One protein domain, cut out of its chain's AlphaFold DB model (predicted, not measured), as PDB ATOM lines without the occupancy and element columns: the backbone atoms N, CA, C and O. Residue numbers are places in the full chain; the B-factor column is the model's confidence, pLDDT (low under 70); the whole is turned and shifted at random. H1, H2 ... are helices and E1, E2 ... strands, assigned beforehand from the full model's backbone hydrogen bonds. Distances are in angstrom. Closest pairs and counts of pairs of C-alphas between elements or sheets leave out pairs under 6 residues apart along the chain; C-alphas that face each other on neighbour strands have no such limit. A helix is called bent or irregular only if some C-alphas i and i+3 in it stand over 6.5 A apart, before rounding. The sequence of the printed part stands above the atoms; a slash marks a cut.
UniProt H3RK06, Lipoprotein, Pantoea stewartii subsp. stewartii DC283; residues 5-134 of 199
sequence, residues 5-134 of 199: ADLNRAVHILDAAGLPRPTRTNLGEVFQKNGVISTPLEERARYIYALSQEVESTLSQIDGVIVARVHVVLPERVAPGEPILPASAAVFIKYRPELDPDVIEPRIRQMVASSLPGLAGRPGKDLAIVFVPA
ATOM      1  N   ALA A   5      11.296  23.683  82.434       77.94
ATOM      2  CA  ALA A   5      10.712  22.348  82.311       77.94
ATOM      3  C   ALA A   5       9.173  22.372  82.214       77.94
ATOM      4  O   ALA A   5       8.584  21.556  81.507       77.94
ATOM      5  N   ASP A   6       8.534  23.343  82.870       80.81
ATOM      6  CA  ASP A   6       7.078  23.479  82.945       80.81
ATOM      7  C   ASP A   6       6.521  24.520  81.958       80.81
ATOM      8  O   ASP A   6       5.306  24.683  81.837       80.81
ATOM      9  N   LEU A   7       7.382  25.226  81.215       84.69
ATOM     10  CA  LEU A   7       6.973  26.308  80.318       84.69
ATOM     11  C   LEU A   7       6.032  25.821  79.206       84.69
ATOM     12  O   LEU A   7       4.978  26.415  78.994       84.69
ATOM     13  N   ASN A   8       6.372  24.718  78.531       82.31
ATOM     14  CA  ASN A   8       5.528  24.150  77.471       82.31
ATOM     15  C   ASN A   8       4.154  23.738  78.015       82.31
ATOM     16  O   ASN A   8       3.123  24.030  77.410       82.31
ATOM     17  N   ARG A   9       4.137  23.112  79.199       81.00
ATOM     18  CA  ARG A   9       2.916  22.746  79.924       81.00
ATOM     19  C   ARG A   9       2.059  23.979  80.217       81.00
ATOM     20  O   ARG A   9       0.877  23.994  79.887       81.00
ATOM     21  N   ALA A  10       2.657  25.033  80.769       85.94
ATOM     22  CA  ALA A  10       1.956  26.274  81.073       85.94
ATOM     23  C   ALA A  10       1.365  26.939  79.818       85.94
ATOM     24  O   ALA A  10       0.212  27.365  79.844       85.94
ATOM     25  N   VAL A  11       2.108  26.983  78.705       86.75
ATOM     26  CA  VAL A  11       1.623  27.549  77.432       86.75
ATOM     27  C   VAL A  11       0.413  26.778  76.906       86.75
ATOM     28  O   VAL A  11      -0.584  27.395  76.538       86.75
ATOM     29  N   HIS A  12       0.451  25.445  76.926       82.69
ATOM     30  CA  HIS A  12      -0.681  24.636  76.474       82.69
ATOM     31  C   HIS A  12      -1.923  24.786  77.362       82.69
ATOM     32  O   HIS A  12      -3.038  24.818  76.844       82.69
ATOM     33  N   ILE A  13      -1.750  24.915  78.682       84.56
ATOM     34  CA  ILE A  13      -2.862  25.184  79.607       84.56
ATOM     35  C   ILE A  13      -3.505  26.541  79.295       84.56
ATOM     36  O   ILE A  13      -4.731  26.657  79.260       84.56
ATOM     37  N   LEU A  14      -2.687  27.566  79.046       85.69
ATOM     38  CA  LEU A  14      -3.173  28.896  78.689       85.69
ATOM     39  C   LEU A  14      -3.934  28.875  77.357       85.69
ATOM     40  O   LEU A  14      -5.044  29.402  77.291       85.69
ATOM     41  N   ASP A  15      -3.402  28.216  76.330       82.06
ATOM     42  CA  ASP A  15      -4.053  28.126  75.016       82.06
ATOM     43  C   ASP A  15      -5.374  27.330  75.063       82.06
ATOM     44  O   ASP A  15      -6.396  27.736  74.488       82.06
ATOM     45  N   ALA A  16      -5.408  26.240  75.838       79.56
ATOM     46  CA  ALA A  16      -6.633  25.491  76.123       79.56
ATOM     47  C   ALA A  16      -7.698  26.381  76.790       79.56
ATOM     48  O   ALA A  16      -8.876  26.315  76.436       79.56
ATOM     49  N   ALA A  17      -7.275  27.279  77.683       80.88
ATOM     50  CA  ALA A  17      -8.131  28.279  78.317       80.88
ATOM     51  C   ALA A  17      -8.444  29.504  77.427       80.88
ATOM     52  O   ALA A  17      -9.148  30.411  77.874       80.88
ATOM     53  N   GLY A  18      -7.947  29.556  76.185       74.69
ATOM     54  CA  GLY A  18      -8.162  30.677  75.260       74.69
ATOM     55  C   GLY A  18      -7.364  31.937  75.610       74.69
ATOM     56  O   GLY A  18      -7.812  33.051  75.337       74.69
ATOM     57  N   LEU A  19      -6.207  31.771  76.250       83.62
ATOM     58  CA  LEU A  19      -5.293  32.836  76.654       83.62
ATOM     59  C   LEU A  19      -4.029  32.839  75.768       83.62
ATOM     60  O   LEU A  19      -3.629  31.779  75.294       83.62
ATOM     61  N   PRO A  20      -3.354  33.993  75.582       76.12
ATOM     62  CA  PRO A  20      -3.666  35.316  76.127       76.12
ATOM     63  C   PRO A  20      -4.892  35.932  75.453       76.12
ATOM     64  O   PRO A  20      -5.115  35.769  74.255       76.12
ATOM     65  N   ARG A  21      -5.693  36.671  76.229       74.12
ATOM     66  CA  ARG A  21      -6.834  37.387  75.654       74.12
ATOM     67  C   ARG A  21      -6.287  38.416  74.664       74.12
ATOM     68  O   ARG A  21      -5.483  39.249  75.087       74.12
ATOM     69  N   PRO A  22      -6.694  38.386  73.385       67.94
ATOM     70  CA  PRO A  22      -6.265  39.399  72.438       67.94
ATOM     71  C   PRO A  22      -6.700  40.765  72.967       67.94
ATOM     72  O   PRO A  22      -7.878  40.976  73.272       67.94
ATOM     73  N   THR A  23      -5.741  41.676  73.113       64.69
ATOM     74  CA  THR A  23      -6.009  43.065  73.470       64.69
ATOM     75  C   THR A  23      -6.949  43.621  72.409       64.69
ATOM     76  O   THR A  23      -6.650  43.548  71.217       64.69
ATOM     77  N   ARG A  24      -8.131  44.089  72.815       65.00
ATOM     78  CA  ARG A  24      -9.114  44.634  71.875       65.00
ATOM     79  C   ARG A  24      -8.506  45.893  71.267       65.00
ATOM     80  O   ARG A  24      -8.438  46.909  71.948       65.00
ATOM     81  N   THR A  25      -8.040  45.820  70.025       59.31
ATOM     82  CA  THR A  25      -7.653  47.019  69.282       59.31
ATOM     83  C   THR A  25      -8.911  47.848  69.114       59.31
ATOM     84  O   THR A  25      -9.834  47.451  68.402       59.31
ATOM     85  N   ASN A  26      -8.984  48.965  69.828       59.25
ATOM     86  CA  ASN A  26     -10.087  49.888  69.667       59.25
ATOM     87  C   ASN A  26      -9.996  50.440  68.242       59.25
ATOM     88  O   ASN A  26      -8.951  50.935  67.830       59.25
ATOM     89  N   LEU A  27     -11.083  50.380  67.479       60.72
ATOM     90  CA  LEU A  27     -11.139  50.982  66.148       60.72
ATOM     91  C   LEU A  27     -10.783  52.491  66.193       60.72
ATOM     92  O   LEU A  27     -10.270  53.042  65.223       60.72
ATOM     93  N   GLY A  28     -10.973  53.139  67.349       57.72
ATOM     94  CA  GLY A  28     -10.502  54.497  67.636       57.72
ATOM     95  C   GLY A  28      -8.977  54.685  67.668       57.72
ATOM     96  O   GLY A  28      -8.523  55.807  67.474       57.72
ATOM     97  N   GLU A  29      -8.182  53.626  67.860       62.16
ATOM     98  CA  GLU A  29      -6.711  53.659  67.747       62.16
ATOM     99  C   GLU A  29      -6.236  53.559  66.290       62.16
ATOM    100  O   GLU A  29      -5.157  54.057  65.969       62.16
ATOM    101  N   VAL A  30      -7.041  52.955  65.404       60.78
ATOM    102  CA  VAL A  30      -6.749  52.819  63.964       60.78
ATOM    103  C   VAL A  30      -7.247  54.039  63.178       60.78
ATOM    104  O   VAL A  30      -6.572  54.497  62.261       60.78
ATOM    105  N   PHE A  31      -8.387  54.616  63.570       62.25
ATOM    106  CA  PHE A  31      -8.935  55.855  63.001       62.25
ATOM    107  C   PHE A  31      -8.708  57.056  63.926       62.25
ATOM    108  O   PHE A  31      -9.647  57.791  64.238       62.25
ATOM    109  N   GLN A  32      -7.476  57.246  64.412       58.16
ATOM    110  CA  GLN A  32      -7.146  58.418  65.229       58.16
ATOM    111  C   GLN A  32      -7.575  59.692  64.492       58.16
ATOM    112  O   GLN A  32      -7.191  59.925  63.344       58.16
ATOM    113  N   LYS A  33      -8.436  60.466  65.166       57.09
ATOM    114  CA  LYS A  33      -9.073  61.713  64.726       57.09
ATOM    115  C   LYS A  33      -8.041  62.740  64.236       57.09
ATOM    116  O   LYS A  33      -7.700  63.667  64.959       57.09
ATOM    117  N   ASN A  34      -7.582  62.617  62.998       58.38
ATOM    118  CA  ASN A  34      -6.741  63.632  62.357       58.38
ATOM    119  C   ASN A  34      -7.574  64.663  61.569       58.38
ATOM    120  O   ASN A  34      -7.016  65.575  60.968       58.38
ATOM    121  N   GLY A  35      -8.908  64.541  61.579       64.06
ATOM    122  CA  GLY A  35      -9.843  65.469  60.940       64.06
ATOM    123  C   GLY A  35     -10.967  65.887  61.890       64.06
ATOM    124  O   GLY A  35     -11.456  65.087  62.682       64.06
ATOM    125  N   VAL A  36     -11.381  67.155  61.810       66.75
ATOM    126  CA  VAL A  36     -12.384  67.800  62.687       66.75
ATOM    127  C   VAL A  36     -13.810  67.230  62.499       66.75
ATOM    128  O   VAL A  36     -14.697  67.534  63.292       66.75
ATOM    129  N   ILE A  37     -14.051  66.375  61.495       67.44
ATOM    130  CA  ILE A  37     -15.368  65.798  61.166       67.44
ATOM    131  C   ILE A  37     -15.188  64.322  60.762       67.44
ATOM    132  O   ILE A  37     -14.371  64.031  59.887       67.44
ATOM    133  N   SER A  38     -15.939  63.400  61.382       71.94
ATOM    134  CA  SER A  38     -15.959  61.981  60.985       71.94
ATOM    135  C   SER A  38     -16.638  61.814  59.625       71.94
ATOM    136  O   SER A  38     -17.655  62.444  59.338       71.94
ATOM    137  N   THR A  39     -16.085  60.952  58.774       86.00
ATOM    138  CA  THR A  39     -16.716  60.650  57.478       86.00
ATOM    139  C   THR A  39     -17.891  59.676  57.655       86.00
ATOM    140  O   THR A  39     -17.846  58.838  58.557       86.00
ATOM    141  N   PRO A  40     -18.917  59.694  56.780       84.00
ATOM    142  CA  PRO A  40     -20.026  58.732  56.850       84.00
ATOM    143  C   PRO A  40     -19.575  57.261  56.839       84.00
ATOM    144  O   PRO A  40     -20.184  56.406  57.481       84.00
ATOM    145  N   LEU A  41     -18.474  56.961  56.140       84.38
ATOM    146  CA  LEU A  41     -17.874  55.627  56.113       84.38
ATOM    147  C   LEU A  41     -17.282  55.238  57.477       84.38
ATOM    148  O   LEU A  41     -17.446  54.105  57.928       84.38
ATOM    149  N   GLU A  42     -16.620  56.181  58.147       82.81
ATOM    150  CA  GLU A  42     -15.993  55.978  59.455       82.81
ATOM    151  C   GLU A  42     -17.032  55.769  60.563       82.81
ATOM    152  O   GLU A  42     -16.902  54.845  61.367       82.81
ATOM    153  N   GLU A  43     -18.091  56.582  60.595       84.81
ATOM    154  CA  GLU A  43     -19.182  56.416  61.562       84.81
ATOM    155  C   GLU A  43     -19.850  55.051  61.413       84.81
ATOM    156  O   GLU A  43     -20.118  54.365  62.402       84.81
ATOM    157  N   ARG A  44     -20.043  54.614  60.168       88.06
ATOM    158  CA  ARG A  44     -20.607  53.304  59.872       88.06
ATOM    159  C   ARG A  44     -19.685  52.164  60.287       88.06
ATOM    160  O   ARG A  44     -20.157  51.204  60.893       88.06
ATOM    161  N   ALA A  45     -18.387  52.263  60.002       87.12
ATOM    162  CA  ALA A  45     -17.409  51.268  60.436       87.12
ATOM    163  C   ALA A  45     -17.385  51.148  61.969       87.12
ATOM    164  O   ALA A  45     -17.401  50.040  62.508       87.12
ATOM    165  N   ARG A  46     -17.438  52.286  62.673       85.38
ATOM    166  CA  ARG A  46     -17.537  52.349  64.137       85.38
ATOM    167  C   ARG A  46     -18.818  51.692  64.650       85.38
ATOM    168  O   ARG A  46     -18.747  50.918  65.598       85.38
ATOM    169  N   TYR A  47     -19.958  51.969  64.021       89.06
ATOM    170  CA  TYR A  47     -21.241  51.372  64.390       89.06
ATOM    171  C   TYR A  47     -21.243  49.847  64.225       89.06
ATOM    172  O   TYR A  47     -21.590  49.133  65.162       89.06
ATOM    173  N   ILE A  48     -20.791  49.340  63.070       90.12
ATOM    174  CA  ILE A  48     -20.698  47.893  62.806       90.12
ATOM    175  C   ILE A  48     -19.776  47.225  63.825       90.12
ATOM    176  O   ILE A  48     -20.134  46.203  64.401       90.12
ATOM    177  N   TYR A  49     -18.605  47.814  64.080       88.12
ATOM    178  CA  TYR A  49     -17.653  47.265  65.038       88.12
ATOM    179  C   TYR A  49     -18.219  47.228  66.462       88.12
ATOM    180  O   TYR A  49     -18.100  46.207  67.135       88.12
ATOM    181  N   ALA A  50     -18.858  48.313  66.909       88.69
ATOM    182  CA  ALA A  50     -19.487  48.375  68.224       88.69
ATOM    183  C   ALA A  50     -20.565  47.293  68.380       88.69
ATOM    184  O   ALA A  50     -20.592  46.588  69.385       88.69
ATOM    185  N   LEU A  51     -21.396  47.111  67.354       90.56
ATOM    186  CA  LEU A  51     -22.434  46.092  67.348       90.56
ATOM    187  C   LEU A  51     -21.850  44.671  67.400       90.56
ATOM    188  O   LEU A  51     -22.302  43.851  68.197       90.56
ATOM    189  N   SER A  52     -20.818  44.387  66.600       91.62
ATOM    190  CA  SER A  52     -20.102  43.109  66.660       91.62
ATOM    191  C   SER A  52     -19.531  42.852  68.057       91.62
ATOM    192  O   SER A  52     -19.700  41.761  68.591       91.62
ATOM    193  N   GLN A  53     -18.901  43.857  68.677       90.44
ATOM    194  CA  GLN A  53     -18.318  43.737  70.017       90.44
ATOM    195  C   GLN A  53     -19.367  43.487  71.108       90.44
ATOM    196  O   GLN A  53     -19.121  42.687  72.008       90.44
ATOM    197  N   GLU A  54     -20.532  44.127  71.029       91.94
ATOM    198  CA  GLU A  54     -21.616  43.930  71.998       91.94
ATOM    199  C   GLU A  54     -22.140  42.484  71.967       91.94
ATOM    200  O   GLU A  54     -22.293  41.829  73.005       91.94
ATOM    201  N   VAL A  55     -22.342  41.942  70.761       93.94
ATOM    202  CA  VAL A  55     -22.794  40.555  70.580       93.94
ATOM    203  C   VAL A  55     -21.693  39.559  70.960       93.94
ATOM    204  O   VAL A  55     -21.983  38.576  71.639       93.94
ATOM    205  N   GLU A  56     -20.429  39.819  70.600       94.06
ATOM    206  CA  GLU A  56     -19.274  39.022  71.052       94.06
ATOM    207  C   GLU A  56     -19.198  38.957  72.580       94.06
ATOM    208  O   GLU A  56     -19.054  37.875  73.152       94.06
ATOM    209  N   SER A  57     -19.324  40.111  73.241       92.50
ATOM    210  CA  SER A  57     -19.286  40.230  74.698       92.50
ATOM    211  C   SER A  57     -20.394  39.400  75.338       92.50
ATOM    212  O   SER A  57     -20.125  38.595  76.230       92.50
ATOM    213  N   THR A  58     -21.617  39.520  74.826       94.38
ATOM    214  CA  THR A  58     -22.782  38.784  75.333       94.38
ATOM    215  C   THR A  58     -22.621  37.275  75.146       94.38
ATOM    216  O   THR A  58     -22.826  36.510  76.085       94.38
ATOM    217  N   LEU A  59     -22.189  36.820  73.964       94.88
ATOM    218  CA  LEU A  59     -21.952  35.396  73.698       94.88
ATOM    219  C   LEU A  59     -20.837  34.815  74.572       94.88
ATOM    220  O   LEU A  59     -20.919  33.659  74.977       94.88
ATOM    221  N   SER A  60     -19.812  35.609  74.889       92.88
ATOM    222  CA  SER A  60     -18.706  35.174  75.749       92.88
ATOM    223  C   SER A  60     -19.100  34.970  77.216       92.88
ATOM    224  O   SER A  60     -18.351  34.343  77.958       92.88
ATOM    225  N   GLN A  61     -20.259  35.490  77.638       93.19
ATOM    226  CA  GLN A  61     -20.797  35.308  78.992       93.19
ATOM    227  C   GLN A  61     -21.573  33.995  79.156       93.19
ATOM    228  O   GLN A  61     -21.945  33.650  80.274       93.19
ATOM    229  N   ILE A  62     -21.834  33.265  78.067       93.25
ATOM    230  CA  ILE A  62     -22.507  31.966  78.125       93.25
ATOM    231  C   ILE A  62     -21.564  30.938  78.757       93.25
ATOM    232  O   ILE A  62     -20.416  30.782  78.333       93.25
ATOM    233  N   ASP A  63     -22.071  30.188  79.733       90.94
ATOM    234  CA  ASP A  63     -21.314  29.121  80.382       90.94
ATOM    235  C   ASP A  63     -20.822  28.085  79.364       90.94
ATOM    236  O   ASP A  63     -21.564  27.595  78.514       90.94
ATOM    237  N   GLY A  64     -19.534  27.755  79.445       91.19
ATOM    238  CA  GLY A  64     -18.888  26.841  78.506       91.19
ATOM    239  C   GLY A  64     -18.358  27.505  77.233       91.19
ATOM    240  O   GLY A  64     -17.555  26.879  76.545       91.19
ATOM    241  N   VAL A  65     -18.695  28.764  76.938       93.88
ATOM    242  CA  VAL A  65     -18.044  29.529  75.862       93.88
ATOM    243  C   VAL A  65     -16.712  30.089  76.367       93.88
ATOM    244  O   VAL A  65     -16.635  30.740  77.402       93.88
ATOM    245  N   ILE A  66     -15.635  29.819  75.632       91.44
ATOM    246  CA  ILE A  66     -14.280  30.296  75.953       91.44
ATOM    247  C   ILE A  66     -13.951  31.529  75.113       91.44
ATOM    248  O   ILE A  66     -13.414  32.512  75.619       91.44
ATOM    249  N   VAL A  67     -14.271  31.480  73.817       91.56
ATOM    250  CA  VAL A  67     -14.068  32.588  72.876       91.56
ATOM    251  C   VAL A  67     -15.270  32.670  71.949       91.56
ATOM    252  O   VAL A  67     -15.668  31.657  71.381       91.56
ATOM    253  N   ALA A  68     -15.791  33.878  71.747       94.12
ATOM    254  CA  ALA A  68     -16.789  34.178  70.729       94.12
ATOM    255  C   ALA A  68     -16.257  35.270  69.792       94.12
ATOM    256  O   ALA A  68     -15.678  36.253  70.257       94.12
ATOM    257  N   ARG A  69     -16.440  35.094  68.481       93.69
ATOM    258  CA  ARG A  69     -16.158  36.106  67.451       93.69
ATOM    259  C   ARG A  69     -17.359  36.268  66.547       93.69
ATOM    260  O   ARG A  69     -17.957  35.268  66.152       93.69
ATOM    261  N   VAL A  70     -17.697  37.508  66.220       94.75
ATOM    262  CA  VAL A  70     -18.871  37.835  65.417       94.75
ATOM    263  C   VAL A  70     -18.480  38.827  64.335       94.75
ATOM    264  O   VAL A  70     -18.038  39.942  64.600       94.75
ATOM    265  N   HIS A  71     -18.696  38.422  63.092       93.56
ATOM    266  CA  HIS A  71     -18.546  39.281  61.929       93.56
ATOM    267  C   HIS A  71     -19.930  39.613  61.391       93.56
ATOM    268  O   HIS A  71     -20.674  38.716  60.997       93.56
ATOM    269  N   VAL A  72     -20.271  40.899  61.392       92.25
ATOM    270  CA  VAL A  72     -21.582  41.399  60.973       92.25
ATOM    271  C   VAL A  72     -21.461  42.110  59.634       92.25
ATOM    272  O   VAL A  72     -20.610  42.981  59.455       92.25
ATOM    273  N   VAL A  73     -22.362  41.776  58.716       91.44
ATOM    274  CA  VAL A  73     -22.613  42.515  57.481       91.44
ATOM    275  C   VAL A  73     -23.994  43.140  57.610       91.44
ATOM    276  O   VAL A  73     -24.998  42.434  57.696       91.44
ATOM    277  N   LEU A  74     -24.048  44.469  57.676       89.06
ATOM    278  CA  LEU A  74     -25.307  45.208  57.751       89.06
ATOM    279  C   LEU A  74     -25.917  45.403  56.359       89.06
ATOM    280  O   LEU A  74     -25.174  45.490  55.381       89.06
ATOM    281  N   PRO A  75     -27.254  45.518  56.266       87.25
ATOM    282  CA  PRO A  75     -27.910  45.673  54.983       87.25
ATOM    283  C   PRO A  75     -27.568  47.029  54.360       87.25
ATOM    284  O   PRO A  75     -27.540  48.052  55.047       87.25
ATOM    285  N   GLU A  76     -27.331  47.038  53.050       85.44
ATOM    286  CA  GLU A  76     -26.909  48.227  52.311       85.44
ATOM    287  C   GLU A  76     -27.662  48.371  50.995       85.44
ATOM    288  O   GLU A  76     -27.917  47.394  50.294       85.44
ATOM    289  N   ARG A  77     -27.993  49.612  50.638       82.44
ATOM    290  CA  ARG A  77     -28.487  49.960  49.309       82.44
ATOM    291  C   ARG A  77     -27.340  50.594  48.525       82.44
ATOM    292  O   ARG A  77     -26.966  51.723  48.819       82.44
ATOM    293  N   VAL A  78     -26.811  49.863  47.544       80.25
ATOM    294  CA  VAL A  78     -25.659  50.285  46.727       80.25
ATOM    295  C   VAL A  78     -26.042  51.433  45.786       80.25
ATOM    296  O   VAL A  78     -25.316  52.420  45.694       80.25
ATOM    297  N   ALA A  79     -27.227  51.360  45.168       84.06
ATOM    298  CA  ALA A  79     -27.777  52.436  44.350       84.06
ATOM    299  C   ALA A  79     -29.307  52.601  44.507       84.06
ATOM    300  O   ALA A  79     -30.031  51.659  44.877       84.06
ATOM    301  N   PRO A  80     -29.850  53.798  44.216       81.75
ATOM    302  CA  PRO A  80     -31.286  53.981  44.035       81.75
ATOM    303  C   PRO A  80     -31.801  53.057  42.919       81.75
ATOM    304  O   PRO A  80     -31.294  53.089  41.805       81.75
ATOM    305  N   GLY A  81     -32.794  52.216  43.220       85.00
ATOM    306  CA  GLY A  81     -33.358  51.247  42.265       85.00
ATOM    307  C   GLY A  81     -32.740  49.844  42.309       85.00
ATOM    308  O   GLY A  81     -33.394  48.897  41.881       85.00
ATOM    309  N   GLU A  82     -31.559  49.666  42.905       83.94
ATOM    310  CA  GLU A  82     -30.966  48.337  43.098       83.94
ATOM    311  C   GLU A  82     -31.556  47.599  44.315       83.94
ATOM    312  O   GLU A  82     -32.058  48.240  45.254       83.94
ATOM    313  N   PRO A  83     -31.531  46.252  44.319       83.44
ATOM    314  CA  PRO A  83     -31.927  45.465  45.479       83.44
ATOM    315  C   PRO A  83     -30.999  45.733  46.671       83.44
ATOM    316  O   PRO A  83     -29.800  45.952  46.524       83.44
ATOM    317  N   ILE A  84     -31.573  45.723  47.874       84.38
ATOM    318  CA  ILE A  84     -30.829  45.921  49.123       84.38
ATOM    319  C   ILE A  84     -30.028  44.647  49.410       84.38
ATOM    320  O   ILE A  84     -30.606  43.558  49.443       84.38
ATOM    321  N   LEU A  85     -28.721  44.781  49.648       86.31
ATOM    322  CA  LEU A  85     -27.880  43.676  50.095       86.31
ATOM    323  C   LEU A  85     -28.401  43.187  51.456       86.31
ATOM    324  O   LEU A  85     -28.580  44.009  52.362       86.31
ATOM    325  N   PRO A  86     -28.684  41.884  51.626       87.62
ATOM    326  CA  PRO A  86     -29.165  41.379  52.898       87.62
ATOM    327  C   PRO A  86     -28.077  41.490  53.971       87.62
ATOM    328  O   PRO A  86     -26.883  41.392  53.706       87.62
ATOM    329  N   ALA A  87     -28.528  41.674  55.205       91.25
ATOM    330  CA  ALA A  87     -27.722  41.495  56.395       91.25
ATOM    331  C   ALA A  87     -27.371  40.013  56.580       91.25
ATOM    332  O   ALA A  87     -28.248  39.151  56.455       91.25
ATOM    333  N   SER A  88     -26.121  39.756  56.945       92.88
ATOM    334  CA  SER A  88     -25.588  38.428  57.238       92.88
ATOM    335  C   SER A  88     -24.653  38.496  58.438       92.88
ATOM    336  O   SER A  88     -24.088  39.551  58.736       92.88
ATOM    337  N   ALA A  89     -24.463  37.377  59.127       93.94
ATOM    338  CA  ALA A  89     -23.478  37.286  60.195       93.94
ATOM    339  C   ALA A  89     -22.770  35.929  60.214       93.94
ATOM    340  O   ALA A  89     -23.340  34.899  59.853       93.94
ATOM    341  N   ALA A  90     -21.521  35.942  60.666       95.06
ATOM    342  CA  ALA A  90     -20.736  34.747  60.931       95.06
ATOM    343  C   ALA A  90     -20.289  34.753  62.392       95.06
ATOM    344  O   ALA A  90     -19.728  35.741  62.871       95.06
ATOM    345  N   VAL A  91     -20.551  33.653  63.090       95.75
ATOM    346  CA  VAL A  91     -20.286  33.486  64.515       95.75
ATOM    347  C   VAL A  91     -19.350  32.302  64.700       95.75
ATOM    348  O   VAL A  91     -19.650  31.183  64.292       95.75
ATOM    349  N   PHE A  92     -18.213  32.549  65.333       95.94
ATOM    350  CA  PHE A  92     -17.260  31.522  65.724       95.94
ATOM    351  C   PHE A  92     -17.275  31.369  67.240       95.94
ATOM    352  O   PHE A  92     -17.176  32.363  67.962       95.94
ATOM    353  N   ILE A  93     -17.374  30.128  67.714       95.62
ATOM    354  CA  ILE A  93     -17.443  29.803  69.137       95.62
ATOM    355  C   ILE A  93     -16.431  28.707  69.458       95.62
ATOM    356  O   ILE A  93     -16.571  27.566  69.021       95.62
ATOM    357  N   LYS A  94     -15.434  29.046  70.281       93.50
ATOM    358  CA  LYS A  94     -14.598  28.064  70.979       93.50
ATOM    359  C   LYS A  94     -15.287  27.713  72.292       93.50
ATOM    360  O   LYS A  94     -15.540  28.617  73.090       93.50
ATOM    361  N   TYR A  95     -15.568  26.438  72.525       94.12
ATOM    362  CA  TYR A  95     -16.340  25.987  73.686       94.12
ATOM    363  C   TYR A  95     -15.645  24.868  74.462       94.12
ATOM    364  O   TYR A  95     -14.760  24.191  73.943       94.12
ATOM    365  N   ARG A  96     -16.022  24.693  75.727       91.44
ATOM    366  CA  ARG A  96     -15.559  23.583  76.559       91.44
ATOM    367  C   ARG A  96     -16.271  22.280  76.177       91.44
ATOM    368  O   ARG A  96     -17.454  22.348  75.868       91.44
ATOM    369  N   PRO A  97     -15.624  21.107  76.275       89.31
ATOM    370  CA  PRO A  97     -16.229  19.832  75.874       89.31
ATOM    371  C   PRO A  97     -17.533  19.474  76.601       89.31
ATOM    372  O   PRO A  97     -18.282  18.638  76.112       89.31
ATOM    373  N   GLU A  98     -17.799  20.072  77.765       89.69
ATOM    374  CA  GLU A  98     -19.027  19.830  78.527       89.69
ATOM    375  C   GLU A  98     -20.261  20.543  77.943       89.69
ATOM    376  O   GLU A  98     -21.386  20.202  78.308       89.69
ATOM    377  N   LEU A  99     -20.077  21.535  77.060       91.75
ATOM    378  CA  LEU A  99     -21.174  22.239  76.396       91.75
ATOM    379  C   LEU A  99     -21.588  21.484  75.125       91.75
ATOM    380  O   LEU A  99     -20.771  21.276  74.232       91.75
ATOM    381  N   ASP A 100     -22.870  21.134  75.028       93.88
ATOM    382  CA  ASP A 100     -23.451  20.514  73.836       93.88
ATOM    383  C   ASP A 100     -23.805  21.590  72.782       93.88
ATOM    384  O   ASP A 100     -24.716  22.400  73.021       93.88
ATOM    385  N   PRO A 101     -23.103  21.636  71.629       93.00
ATOM    386  CA  PRO A 101     -23.340  22.636  70.592       93.00
ATOM    387  C   PRO A 101     -24.750  22.538  69.994       93.00
ATOM    388  O   PRO A 101     -25.359  23.576  69.734       93.00
ATOM    389  N   ASP A 102     -25.314  21.337  69.858       94.00
ATOM    390  CA  ASP A 102     -26.608  21.127  69.197       94.00
ATOM    391  C   ASP A 102     -27.764  21.697  70.038       94.00
ATOM    392  O   ASP A 102     -28.772  22.187  69.519       94.00
ATOM    393  N   VAL A 103     -27.603  21.700  71.365       93.69
ATOM    394  CA  VAL A 103     -28.595  22.224  72.320       93.69
ATOM    395  C   VAL A 103     -28.557  23.752  72.423       93.69
ATOM    396  O   VAL A 103     -29.588  24.395  72.689       93.69
ATOM    397  N   ILE A 104     -27.374  24.351  72.268       93.88
ATOM    398  CA  ILE A 104     -27.171  25.794  72.441       93.88
ATOM    399  C   ILE A 104     -27.265  26.564  71.119       93.88
ATOM    400  O   ILE A 104     -27.695  27.721  71.128       93.88
ATOM    401  N   GLU A 105     -26.952  25.936  69.980       94.62
ATOM    402  CA  GLU A 105     -26.970  26.568  68.657       94.62
ATOM    403  C   GLU A 105     -28.285  27.307  68.361       94.62
ATOM    404  O   GLU A 105     -28.214  28.484  67.989       94.62
ATOM    405  N   PRO A 106     -29.489  26.727  68.562       93.25
ATOM    406  CA  PRO A 106     -30.735  27.430  68.259       93.25
ATOM    407  C   PRO A 106     -30.924  28.697  69.103       93.25
ATOM    408  O   PRO A 106     -31.479  29.686  68.626       93.25
ATOM    409  N   ARG A 107     -30.432  28.691  70.350       92.31
ATOM    410  CA  ARG A 107     -30.536  29.827  71.281       92.31
ATOM    411  C   ARG A 107     -29.576  30.939  70.888       92.31
ATOM    412  O   ARG A 107     -29.978  32.098  70.845       92.31
ATOM    413  N   ILE A 108     -28.341  30.580  70.536       93.69
ATOM    414  CA  ILE A 108     -27.351  31.517  69.995       93.69
ATOM    415  C   ILE A 108     -27.869  32.128  68.694       93.69
ATOM    416  O   ILE A 108     -27.853  33.348  68.549       93.69
ATOM    417  N   ARG A 109     -28.397  31.304  67.780       93.12
ATOM    418  CA  ARG A 109     -29.009  31.763  66.528       93.12
ATOM    419  C   ARG A 109     -30.108  32.784  66.788       93.12
ATOM    420  O   ARG A 109     -30.081  33.858  66.192       93.12
ATOM    421  N   GLN A 110     -31.040  32.472  67.686       91.69
ATOM    422  CA  GLN A 110     -32.142  33.370  68.021       91.69
ATOM    423  C   GLN A 110     -31.642  34.686  68.628       91.69
ATOM    424  O   GLN A 110     -32.088  35.754  68.211       91.69
ATOM    425  N   MET A 111     -30.697  34.618  69.569       91.75
ATOM    426  CA  MET A 111     -30.132  35.800  70.215       91.75
ATOM    427  C   MET A 111     -29.438  36.710  69.198       91.75
ATOM    428  O   MET A 111     -29.750  37.895  69.120       91.75
ATOM    429  N   VAL A 112     -28.566  36.156  68.352       93.19
ATOM    430  CA  VAL A 112     -27.852  36.918  67.316       93.19
ATOM    431  C   VAL A 112     -28.827  37.526  66.307       93.19
ATOM    432  O   VAL A 112     -28.694  38.699  65.959       93.19
ATOM    433  N   ALA A 113     -29.844  36.772  65.880       91.75
ATOM    434  CA  ALA A 113     -30.865  37.276  64.967       91.75
ATOM    435  C   ALA A 113     -31.681  38.430  65.574       91.75
ATOM    436  O   ALA A 113     -32.057  39.352  64.850       91.75
ATOM    437  N   SER A 114     -31.937  38.407  66.886       90.38
ATOM    438  CA  SER A 114     -32.636  39.493  67.583       90.38
ATOM    439  C   SER A 114     -31.761  40.716  67.874       90.38
ATOM    440  O   SER A 114     -32.283  41.827  67.922       90.38
ATOM    441  N   SER A 115     -30.448  40.536  68.038       89.94
ATOM    442  CA  SER A 115     -29.524  41.622  68.394       89.94
ATOM    443  C   SER A 115     -29.004  42.411  67.190       89.94
ATOM    444  O   SER A 115     -28.520  43.527  67.359       89.94
ATOM    445  N   LEU A 116     -29.078  41.855  65.974       91.31
ATOM    446  CA  LEU A 116     -28.516  42.472  64.772       91.31
ATOM    447  C   LEU A 116     -29.604  43.050  63.841       91.31
ATOM    448  O   LEU A 116     -30.504  42.323  63.403       91.31
ATOM    449  N   PRO A 117     -29.514  44.339  63.457       89.12
ATOM    450  CA  PRO A 117     -30.462  44.960  62.542       89.12
ATOM    451  C   PRO A 117     -30.506  44.251  61.190       89.12
ATOM    452  O   PRO A 117     -29.484  43.997  60.553       89.12
ATOM    453  N   GLY A 118     -31.719  43.965  60.727       88.06
ATOM    454  CA  GLY A 118     -31.941  43.299  59.450       88.06
ATOM    455  C   GLY A 118     -31.743  41.785  59.476       88.06
ATOM    456  O   GLY A 118     -32.005  41.170  58.451       88.06
ATOM    457  N   LEU A 119     -31.328  41.165  60.586       88.38
ATOM    458  CA  LEU A 119     -31.317  39.700  60.732       88.38
ATOM    459  C   LEU A 119     -32.594  39.154  61.391       88.38
ATOM    460  O   LEU A 119     -32.934  37.986  61.191       88.38
ATOM    461  N   ALA A 120     -33.341  39.993  62.112       83.81
ATOM    462  CA  ALA A 120     -34.597  39.606  62.746       83.81
ATOM    463  C   ALA A 120     -35.612  39.074  61.718       83.81
ATOM    464  O   ALA A 120     -35.921  39.732  60.724       83.81
ATOM    465  N   GLY A 121     -36.131  37.868  61.963       73.06
ATOM    466  CA  GLY A 121     -37.138  37.235  61.107       73.06
ATOM    467  C   GLY A 121     -36.620  36.710  59.762       73.06
ATOM    468  O   GLY A 121     -37.434  36.300  58.935       73.06
ATOM    469  N   ARG A 122     -35.298  36.697  59.518       71.69
ATOM    470  CA  ARG A 122     -34.725  36.079  58.312       71.69
ATOM    471  C   ARG A 122     -34.485  34.572  58.475       71.69
ATOM    472  O   ARG A 122     -34.184  34.109  59.574       71.69
ATOM    473  N   PRO A 123     -34.600  33.794  57.379       64.12
ATOM    474  CA  PRO A 123     -34.288  32.368  57.385       64.12
ATOM    475  C   PRO A 123     -32.811  32.123  57.725       64.12
ATOM    476  O   PRO A 123     -31.937  32.903  57.349       64.12
ATOM    477  N   GLY A 124     -32.521  30.998  58.384       67.25
ATOM    478  CA  GLY A 124     -31.212  30.694  58.986       67.25
ATOM    479  C   GLY A 124     -30.002  30.604  58.044       67.25
ATOM    480  O   GLY A 124     -28.901  30.386  58.529       67.25
ATOM    481  N   LYS A 125     -30.168  30.785  56.728       80.75
ATOM    482  CA  LYS A 125     -29.071  30.764  55.745       80.75
ATOM    483  C   LYS A 125     -28.139  31.979  55.825       80.75
ATOM    484  O   LYS A 125     -26.997  31.886  55.393       80.75
ATOM    485  N   ASP A 126     -28.616  33.098  56.376       89.19
ATOM    486  CA  ASP A 126     -27.843  34.346  56.461       89.19
ATOM    487  C   ASP A 126     -26.982  34.416  57.741       89.19
ATOM    488  O   ASP A 126     -26.220  35.367  57.926       89.19
ATOM    489  N   LEU A 127     -27.095  33.411  58.623       92.44
ATOM    490  CA  LEU A 127     -26.311  33.273  59.848       92.44
ATOM    491  C   LEU A 127     -25.524  31.956  59.841       92.44
ATOM    492  O   LEU A 127     -26.095  30.881  60.023       92.44
ATOM    493  N   ALA A 128     -24.204  32.056  59.714       93.56
ATOM    494  CA  ALA A 128     -23.299  30.921  59.861       93.56
ATOM    495  C   ALA A 128     -22.774  30.849  61.300       93.56
ATOM    496  O   ALA A 128     -22.256  31.839  61.814       93.56
ATOM    497  N   ILE A 129     -22.882  29.685  61.943       94.75
ATOM    498  CA  ILE A 129     -22.329  29.440  63.281       94.75
ATOM    499  C   ILE A 129     -21.369  28.258  63.184       94.75
ATOM    500  O   ILE A 129     -21.727  27.217  62.640       94.75
ATOM    501  N   VAL A 130     -20.149  28.426  63.692       95.88
ATOM    502  CA  VAL A 130     -19.120  27.382  63.724       95.88
ATOM    503  C   VAL A 130     -18.673  27.169  65.161       95.88
ATOM    504  O   VAL A 130     -18.201  28.098  65.819       95.88
ATOM    505  N   PHE A 131     -18.791  25.928  65.624       95.12
ATOM    506  CA  PHE A 131     -18.359  25.498  66.946       95.12
ATOM    507  C   PHE A 131     -17.040  24.735  66.854       95.12
ATOM    508  O   PHE A 131     -16.898  23.813  66.054       95.12
ATOM    509  N   VAL A 132     -16.080  25.098  67.703       93.38
ATOM    510  CA  VAL A 132     -14.790  24.411  67.819       93.38
ATOM    511  C   VAL A 132     -14.558  24.013  69.278       93.38
ATOM    512  O   VAL A 132     -14.494  24.895  70.139       93.38
ATOM    513  N   PRO A 133     -14.426  22.711  69.589       92.06
ATOM    514  CA  PRO A 133     -14.152  22.284  70.952       92.06
ATOM    515  C   PRO A 133     -12.738  22.709  71.355       92.06
ATOM    516  O   PRO A 133     -11.788  22.625  70.574       92.06
ATOM    517  N   ALA A 134     -12.576  23.163  72.592       86.75
ATOM    518  CA  ALA A 134     -11.265  23.385  73.170       86.75
ATOM    519  C   ALA A 134     -10.617  22.045  73.522       86.75
ATOM    520  O   ALA A 134     -11.228  21.190  74.162       86.75
TER     521      ALA A 134
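Overview. This is residues 5 to 134 of the 199 residues of the protein "Lipoprotein" of Pantoea stewartii subsp. stewartii DC283 (UniProt H3RK06). A twisted slab of three strands, E1, E2 and E3, has helix H4 over one face and the long helix H3 beside its edge strand E1, while an extended arm with H1 and the short H2 runs outside this body. Residues 5 to 10, at the first end of H1, stick out at one end of the length and the loop tip at residues 78 to 83 at the other; residues 32 to 41, which lead into H3, also stand free. The printed part has 130 residues, with four named helices and three named strands in the order H1 H2 H3 E1 E2 H4 E3, class mixed; the sheet is mixed, in the order E1 E2 E3. It is loose, with a radius of gyration of the C-alphas of 17.9 A, and spans 62 by 41 by 19 A.

Arrangement. H1, residues 5 to 16, is apart from each other named element. H2, residues 27 to 30, is close to but not clearly touching H3, residues 40 to 60; their closest C-alphas, of Leu 27 and Arg 46, are 6.8 A apart. H3 is on the sheet but at the sheet's level, with a height of 3.0 A, and its closest C-alpha pair with E1, residues 65 to 73, is Glu 56 and Ala 68, 5.5 A. E1 and E2, residues 88 to 95, are an antiparallel hairpin, with N 69 and O 92 at 2.9 A. H4, residues 101 to 115, is over E2 and E3, residues 127 to 133, at a height of 9.8 A, slantwise at 39 degrees to E2 on the local plane. Its closest C-alphas to E3 are those of Pro 101 and Phe 131, 6.8 A apart. E2 and E3 are parallel, with N 91 and O 128 at 2.8 A; E2, H4 and E3 form a strand-helix-strand unit, two parallel neighbour strands with a helix between, its crossover right-handed. H3, with residues 55 to 59 alone, only just touches H4, with 3 pairs of C-alphas within 8 A, the closest Val 55 and Val 112 at 7.0 A. Every O i to N i+4 pair is within hydrogen-bond range in H3, against 7 of 8 in H1 and 9 of 11 in H4; H2 is too short for such a pair.

Along the chain. H1 begins at C-alpha 5, (10.712, 22.348, 82.311), and is irregular, with C-alphas 5 and 8 7.3 A apart. H3 is 30.2 A long from C-alpha 40, (-20.026, 58.732, 56.850). E1 is 23.0 A long, E2 22.6 A, H4 20.1 A and E3 19.8 A; H4 is only just irregular, with C-alphas 103 and 106 6.9 A apart. E3 ends at C-alpha 133, (-14.152, 22.284, 70.952).

Size, cuts and confidence. The C-alphas of Ala 5 and Gly 81, the two farthest apart, are 66.2 A apart. The printed part has no cut. The links E1 to E2 and H4 to E3 are long. Mean pLDDT of the printed part is 85.0, with residues 22 to 37 and 123 to 124 under 70.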